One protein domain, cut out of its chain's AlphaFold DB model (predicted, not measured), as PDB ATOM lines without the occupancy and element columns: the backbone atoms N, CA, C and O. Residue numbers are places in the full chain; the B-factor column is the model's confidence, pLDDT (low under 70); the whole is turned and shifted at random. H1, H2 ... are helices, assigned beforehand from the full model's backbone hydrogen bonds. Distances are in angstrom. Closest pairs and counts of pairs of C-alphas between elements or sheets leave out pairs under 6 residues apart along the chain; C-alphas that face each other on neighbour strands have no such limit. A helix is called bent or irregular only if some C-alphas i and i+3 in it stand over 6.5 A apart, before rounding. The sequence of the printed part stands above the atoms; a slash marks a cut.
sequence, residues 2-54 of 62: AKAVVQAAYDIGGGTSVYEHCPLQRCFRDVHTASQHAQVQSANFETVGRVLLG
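What this domain is: This is residues 2 to 54 of the 62 residues of the protein "Acyl-CoA_dh_2 domain-containing protein" of Roseomonas oryzae (UniProt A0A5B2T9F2). A kinked helix, H1, and a straighter one, H2, fold back on each other as a small helical hairpin, and from the far end of H2 an arm, residues 36 to 54 with the short helix H3 in it, sticks out and makes the length of the whole. H3 packs on neither of the other two helices, and the hairpin is the only body. The printed part has 53 residues with three named helices, in the order H1, H2, H3 along the chain, and no named strand; the class is all helix. It is only just extended, close to loose, with a radius of gyration of the C-alphas of 15.2 A, and its C-alphas span 49 by 17 by 10 A.

Where its parts are: The longest helix, H1, is residues 2 to 18, 19.0 A from first to last C-alpha, and begins with C-alpha 2 at (159.655, 124.452, 130.341). It has a kink of 83 degrees near residue 12 and is irregular, with C-alphas 12 and 15 standing 9.1 A apart. H2 is residues 23 to 34, 16.4 A long, from C-alpha 23 at (146.691, 118.009, 134.727). H3 is residues 44 to 52, 12.2 A long, and ends with C-alpha 52 at (184.498, 129.752, 130.334).

How they stand to each other: H1 and H2 touch and form a helical hairpin, with 19 pairs of C-alphas within 8 A. Their closest C-alphas are those of Ser 17 and Leu 24, 5.4 A apart. They run opposite ways at a steep tilt of 37 degrees, only just past shallow, and their centres are 9.5 A apart. H3 is apart from H1 and also apart from H2. In H2 and H3 every pair of O i and N i+4 is within hydrogen-bond range; in H1, 9 of 13 are.

The domain as a whole: The C-alphas of His 21 and Gly 54 are the two farthest apart, at 49.9 A, while those of Ala 2 and Gly 54, the first and last printed, are 30.3 A apart. Residues 36 to 54, of which 44 to 52 belong to H3, stand free. The body without them has 34 residues, spans 24 by 17 by 9 A and has a radius of gyration of 8.8 A. The link from H1 to H2 is tight, with 4 residues, and the link from H2 to H3 is short, with 9; neither is long. The printed part has no cut; the full chain has 62 residues. The mean pLDDT of the printed part of this model is 96.0, and no printed residue is under 70.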
ATOM      1  N   ALA A   2     160.814 125.278 129.952       89.94
ATOM      2  CA  ALA A   2     159.655 124.452 130.341       89.94
ATOM      3  C   ALA A   2     158.897 124.964 131.586       89.94
ATOM      4  O   ALA A   2     157.682 125.121 131.537       89.94
ATOM      5  N   LYS A   3     159.614 125.322 132.665       95.38
ATOM      6  CA  LYS A   3     159.012 125.889 133.889       95.38
ATOM      7  C   LYS A   3     158.142 127.123 133.613       95.38
ATOM      8  O   LYS A   3     157.034 127.206 134.120       95.38
ATOM      9  N   ALA A   4     158.629 128.054 132.792       96.38
ATOM     10  CA  ALA A   4     157.912 129.289 132.471       96.38
ATOM     11  C   ALA A   4     156.655 129.030 131.624       96.38
ATOM     12  O   ALA A   4     155.624 129.650 131.857       96.38
ATOM     13  N   VAL A   5     156.717 128.081 130.684       97.81
ATOM     14  CA  VAL A   5     155.553 127.685 129.871       97.81
ATOM     15  C   VAL A   5     154.469 127.051 130.742       97.81
ATOM     16  O   VAL A   5     153.300 127.407 130.628       97.81
ATOM     17  N   VAL A   6     154.854 126.145 131.645       97.88
ATOM     18  CA  VAL A   6     153.913 125.502 132.572       97.88
ATOM     19  C   VAL A   6     153.316 126.513 133.551       97.88
ATOM     20  O   VAL A   6     152.117 126.455 133.799       97.88
ATOM     21  N   GLN A   7     154.117 127.452 134.065       98.00
ATOM     22  CA  GLN A   7     153.630 128.556 134.899       98.00
ATOM     23  C   GLN A   7     152.551 129.358 134.164       98.00
ATOM     24  O   GLN A   7     151.446 129.494 134.674       98.00
ATOM     25  N   ALA A   8     152.833 129.806 132.937       98.44
ATOM     26  CA  ALA A   8     151.875 130.574 132.148       98.44
ATOM     27  C   ALA A   8     150.579 129.787 131.884       98.44
ATOM     28  O   ALA A   8     149.489 130.332 132.023       98.44
ATOM     29  N   ALA A   9     150.679 128.496 131.550       98.19
ATOM     30  CA  ALA A   9     149.505 127.646 131.353       98.19
ATOM     31  C   ALA A   9     148.684 127.472 132.645       98.19
ATOM     32  O   ALA A   9     147.455 127.527 132.600       98.19
ATOM     33  N   TYR A  10     149.354 127.293 133.789       98.31
ATOM     34  CA  TYR A  10     148.711 127.193 135.101       98.31
ATOM     35  C   TYR A  10     147.956 128.481 135.457       98.31
ATOM     36  O   TYR A  10     146.797 128.405 135.872       98.31
ATOM     37  N   ASP A  11     148.575 129.642 135.215       98.25
ATOM     38  CA  ASP A  11     147.992 130.965 135.470       98.25
ATOM     39  C   ASP A  11     146.785 131.239 134.557       98.25
ATOM     40  O   ASP A  11     145.742 131.690 135.029       98.25
ATOM     41  N   ILE A  12     146.886 130.897 133.266       98.38
ATOM     42  CA  ILE A  12     145.782 131.023 132.298       98.38
ATOM     43  C   ILE A  12     144.599 130.122 132.679       98.38
ATOM     44  O   ILE A  12     143.449 130.545 132.569       98.38
ATOM     45  N   GLY A  13     144.855 128.892 133.140       97.38
ATOM     46  CA  GLY A  13     143.799 127.978 133.596       97.38
ATOM     47  C   GLY A  13     143.100 128.432 134.889       97.38
ATOM     48  O   GLY A  13     142.004 127.953 135.215       97.38
ATOM     49  N   GLY A  14     143.698 129.385 135.610       97.06
ATOM     50  CA  GLY A  14     143.116 130.031 136.780       97.06
ATOM     51  C   GLY A  14     142.694 129.036 137.861       97.06
ATOM     52  O   GLY A  14     143.370 128.045 138.129       97.06
ATOM     53  N   GLY A  15     141.539 129.280 138.484       97.69
ATOM     54  CA  GLY A  15     141.044 128.450 139.587       97.69
ATOM     55  C   GLY A  15     140.837 126.975 139.226       97.69
ATOM     56  O   GLY A  15     140.948 126.123 140.097       97.69
ATOM     57  N   THR A  16     140.596 126.639 137.954       97.62
ATOM     58  CA  THR A  16     140.422 125.233 137.542       97.62
ATOM     59  C   THR A  16     141.721 124.433 137.598       97.62
ATOM     60  O   THR A  16     141.691 123.219 137.802       97.62
ATOM     61  N   SER A  17     142.867 125.110 137.483       98.12
ATOM     62  CA  SER A  17     144.192 124.493 137.504       98.12
ATOM     63  C   SER A  17     144.510 123.792 138.821       98.12
ATOM     64  O   SER A  17     145.350 122.898 138.817       98.12
ATOM     65  N   VAL A  18     143.854 124.169 139.927       97.19
ATOM     66  CA  VAL A  18     144.160 123.663 141.278       97.19
ATOM     67  C   VAL A  18     143.546 122.292 141.570       97.19
ATOM     68  O   VAL A  18     143.956 121.633 142.524       97.19
ATOM     69  N   TYR A  19     142.540 121.867 140.801       98.12
ATOM     70  CA  TYR A  19     141.844 120.611 141.070       98.12
ATOM     71  C   TYR A  19     142.704 119.406 140.692       98.12
ATOM     72  O   TYR A  19     143.351 119.402 139.651       98.12
ATOM     73  N   GLU A  20     142.644 118.337 141.491       97.69
ATOM     74  CA  GLU A  20     143.479 117.145 141.284       97.69
ATOM     75  C   GLU A  20     143.283 116.511 139.897       97.69
ATOM     76  O   GLU A  20     144.246 116.069 139.277       97.69
ATOM     77  N   HIS A  21     142.050 116.523 139.376       97.50
ATOM     78  CA  HIS A  21     141.729 115.993 138.048       97.50
ATOM     79  C   HIS A  21     142.232 116.880 136.896       97.50
ATOM     80  O   HIS A  21     142.252 116.436 135.748       97.50
ATOM     81  N   CYS A  22     142.621 118.127 137.173       98.19
ATOM     82  CA  CYS A  22     143.246 118.994 136.189       98.19
ATOM     83  C   CYS A  22     144.740 118.639 136.076       98.19
ATOM     84  O   CYS A  22     145.451 118.640 137.079       98.19
ATOM     85  N   PRO A  23     145.281 118.375 134.875       97.94
ATOM     86  CA  PRO A  23     146.691 118.009 134.727       97.94
ATOM     87  C   PRO A  23     147.661 119.161 135.040       97.94
ATOM     88  O   PRO A  23     148.838 118.913 135.311       97.94
ATOM     89  N   LEU A  24     147.194 120.418 135.020       98.25
ATOM     90  CA  LEU A  24     148.049 121.598 135.179       98.25
ATOM     91  C   LEU A  24     148.726 121.662 136.551       98.25
ATOM     92  O   LEU A  24     149.918 121.963 136.598       98.25
ATOM     93  N   GLN A  25     148.040 121.315 137.648       98.06
ATOM     94  CA  GLN A  25     148.680 121.267 138.974       98.06
ATOM     95  C   GLN A  25     149.832 120.268 139.031       98.06
ATOM     96  O   GLN A  25     150.861 120.539 139.655       98.06
ATOM     97  N   ARG A  26     149.703 119.125 138.349       98.25
ATOM     98  CA  ARG A  26     150.737 118.096 138.386       98.25
ATOM     99  C   ARG A  26     151.947 118.559 137.591       98.25
ATOM    100  O   ARG A  26     153.050 118.562 138.125       98.25
ATOM    101  N   CYS A  27     151.732 119.034 136.364       98.19
ATOM    102  CA  CYS A  27     152.798 119.613 135.548       98.19
ATOM    103  C   CYS A  27     153.525 120.740 136.293       98.19
ATOM    104  O   CYS A  27     154.755 120.808 136.258       98.19
ATOM    105  N   PHE A  28     152.774 121.600 136.989       98.12
ATOM    106  CA  PHE A  28     153.320 122.687 137.791       98.12
ATOM    107  C   PHE A  28     154.235 122.175 138.906       98.12
ATOM    108  O   PHE A  28     155.377 122.624 139.005       98.12
ATOM    109  N   ARG A  29     153.774 121.218 139.718       97.62
ATOM    110  CA  ARG A  29     154.584 120.630 140.798       97.62
ATOM    111  C   ARG A  29     155.820 119.917 140.248       97.62
ATOM    112  O   ARG A  29     156.932 120.180 140.704       97.62
ATOM    113  N   ASP A  30     155.632 119.086 139.227       97.94
ATOM    114  CA  ASP A  30     156.686 118.254 138.647       97.94
ATOM    115  C   ASP A  30     157.813 119.116 138.063       97.94
ATOM    116  O   ASP A  30     158.989 118.883 138.355       97.94
ATOM    117  N   VAL A  31     157.486 120.165 137.297       97.00
ATOM    118  CA  VAL A  31     158.514 121.026 136.692       97.00
ATOM    119  C   VAL A  31     159.268 121.848 137.735       97.00
ATOM    120  O   VAL A  31     160.459 122.108 137.558       97.00
ATOM    121  N   HIS A  32     158.611 122.252 138.827       95.88
ATOM    122  CA  HIS A  32     159.268 122.978 139.912       95.88
ATOM    123  C   HIS A  32     160.278 122.092 140.633       95.88
ATOM    124  O   HIS A  32     161.421 122.522 140.802       95.88
ATOM    125  N   THR A  33     159.891 120.858 140.964       96.38
ATOM    126  CA  THR A  33     160.778 119.857 141.569       96.38
ATOM    127  C   THR A  33     161.937 119.512 140.641       96.38
ATOM    128  O   THR A  33     163.096 119.611 141.040       96.38
ATOM    129  N   ALA A  34     161.650 119.187 139.378       95.31
ATOM    130  CA  ALA A  34     162.679 118.846 138.400       95.31
ATOM    131  C   ALA A  34     163.680 119.994 138.196       95.31
ATOM    132  O   ALA A  34     164.877 119.752 138.086       95.31
ATOM    133  N   SER A  35     163.216 121.250 138.218       94.00
ATOM    134  CA  SER A  35     164.088 122.426 138.071       94.00
ATOM    135  C   SER A  35     165.045 122.644 139.250       94.00
ATOM    136  O   SER A  35     165.971 123.438 139.114       94.00
ATOM    137  N   GLN A  36     164.836 121.985 140.398       92.81
ATOM    138  CA  GLN A  36     165.772 122.033 141.531       92.81
ATOM    139  C   GLN A  36     166.865 120.965 141.452       92.81
ATOM    140  O   GLN A  36     167.763 120.940 142.291       92.81
ATOM    141  N   HIS A  37     166.809 120.061 140.471       93.19
ATOM    142  CA  HIS A  37     167.813 119.017 140.355       93.19
ATOM    143  C   HIS A  37     169.194 119.626 140.063       93.19
ATOM    144  O   HIS A  37     169.330 120.509 139.213       93.19
ATOM    145  N   ALA A  38     170.228 119.125 140.746       91.19
ATOM    146  CA  ALA A  38     171.562 119.731 140.780       91.19
ATOM    147  C   ALA A  38     172.175 119.984 139.391       91.19
ATOM    148  O   ALA A  38     172.922 120.938 139.210       91.19
ATOM    149  N   GLN A  39     171.835 119.164 138.394       89.00
ATOM    150  CA  GLN A  39     172.333 119.306 137.019       89.00
ATOM    151  C   GLN A  39     171.593 120.357 136.173       89.00
ATOM    152  O   GLN A  39     172.147 120.836 135.187       89.00
ATOM    153  N   VAL A  40     170.362 120.726 136.530       89.44
ATOM    154  CA  VAL A  40     169.505 121.628 135.727       89.44
ATOM    155  C   VAL A  40     169.114 122.906 136.467       89.44
ATOM    156  O   VAL A  40     168.443 123.765 135.892       89.44
ATOM    157  N   GLN A  41     169.532 123.054 137.725       91.94
ATOM    158  CA  GLN A  41     169.331 124.280 138.486       91.94
ATOM    159  C   GLN A  41     170.049 125.469 137.834       91.94
ATOM    160  O   GLN A  41     171.115 125.342 137.230       91.94
ATOM    161  N   SER A  42     169.490 126.663 138.020       89.50
ATOM    162  CA  SER A  42     170.032 127.899 137.448       89.50
ATOM    163  C   SER A  42     171.412 128.282 137.989       89.50
ATOM    164  O   SER A  42     172.134 129.000 137.304       89.50
ATOM    165  N   ALA A  43     171.804 127.796 139.172       90.44
ATOM    166  CA  ALA A  43     173.138 128.035 139.733       90.44
ATOM    167  C   ALA A  43     174.266 127.556 138.797       90.44
ATOM    168  O   ALA A  43     175.344 128.146 138.771       90.44
ATOM    169  N   ASN A  44     173.991 126.563 137.944       92.50
ATOM    170  CA  ASN A  44     174.973 126.046 136.996       92.50
ATOM    171  C   ASN A  44     175.389 127.080 135.938       92.50
ATOM    172  O   ASN A  44     176.462 126.938 135.358       92.50
ATOM    173  N   PHE A  45     174.603 128.140 135.701       94.44
ATOM    174  CA  PHE A  45     175.028 129.227 134.814       94.44
ATOM    175  C   PHE A  45     176.255 129.970 135.355       94.44
ATOM    176  O   PHE A  45     177.122 130.345 134.567       94.44
ATOM    177  N   GLU A  46     176.369 130.140 136.677       94.88
ATOM    178  CA  GLU A  46     177.566 130.731 137.283       94.88
ATOM    179  C   GLU A  46     178.771 129.804 137.107       94.88
ATOM    180  O   GLU A  46     179.819 130.245 136.639       94.88
ATOM    181  N   THR A  47     178.610 128.515 137.421       94.88
ATOM    182  CA  THR A  47     179.659 127.502 137.249       94.88
ATOM    183  C   THR A  47     180.173 127.459 135.809       94.88
ATOM    184  O   THR A  47     181.380 127.513 135.586       94.88
ATOM    185  N   VAL A  48     179.273 127.429 134.818       94.94
ATOM    186  CA  VAL A  48     179.652 127.464 133.396       94.94
ATOM    187  C   VAL A  48     180.388 128.761 133.059       94.94
ATOM    188  O   VAL A  48     181.418 128.717 132.390       94.94
ATOM    189  N   GLY A  49     179.908 129.905 133.549       96.50
ATOM    190  CA  GLY A  49     180.577 131.192 133.357       96.50
ATOM    191  C   GLY A  49     182.001 131.211 133.917       96.50
ATOM    192  O   GLY A  49     182.917 131.655 133.230       96.50
ATOM    193  N   ARG A  50     182.209 130.676 135.127       96.56
ATOM    194  CA  ARG A  50     183.537 130.552 135.751       96.56
ATOM    195  C   ARG A  50     184.487 129.731 134.887       96.56
ATOM    196  O   ARG A  50     185.571 130.213 134.575       96.56
ATOM    197  N   VAL A  51     184.044 128.558 134.434       95.88
ATOM    198  CA  VAL A  51     184.842 127.678 133.564       95.88
ATOM    199  C   VAL A  51     185.207 128.373 132.251       95.88
ATOM    200  O   VAL A  51     186.370 128.360 131.855       95.88
ATOM    201  N   LEU A  52     184.249 129.033 131.592       97.62
ATOM    202  CA  LEU A  52     184.498 129.752 130.334       97.62
ATOM    203  C   LEU A  52     185.476 130.928 130.491       97.62
ATOM    204  O   LEU A  52     186.139 131.299 129.526       97.62
ATOM    205  N   LEU A  53     185.576 131.499 131.692       98.06
ATOM    206  CA  LEU A  53     186.505 132.582 132.029       98.06
ATOM    207  C   LEU A  53     187.836 132.082 132.626       98.06
ATOM    208  O   LEU A  53     188.662 132.904 133.019       98.06
ATOM    209  N   GLY A  54     188.060 130.764 132.703       96.94
ATOM    210  CA  GLY A  54     189.286 130.173 133.252       96.94
ATOM    211  C   GLY A  54     189.407 130.255 134.779       96.94
ATOM    212  O   GLY A  54     190.516 130.208 135.307       96.94
TER     213      GLY A  54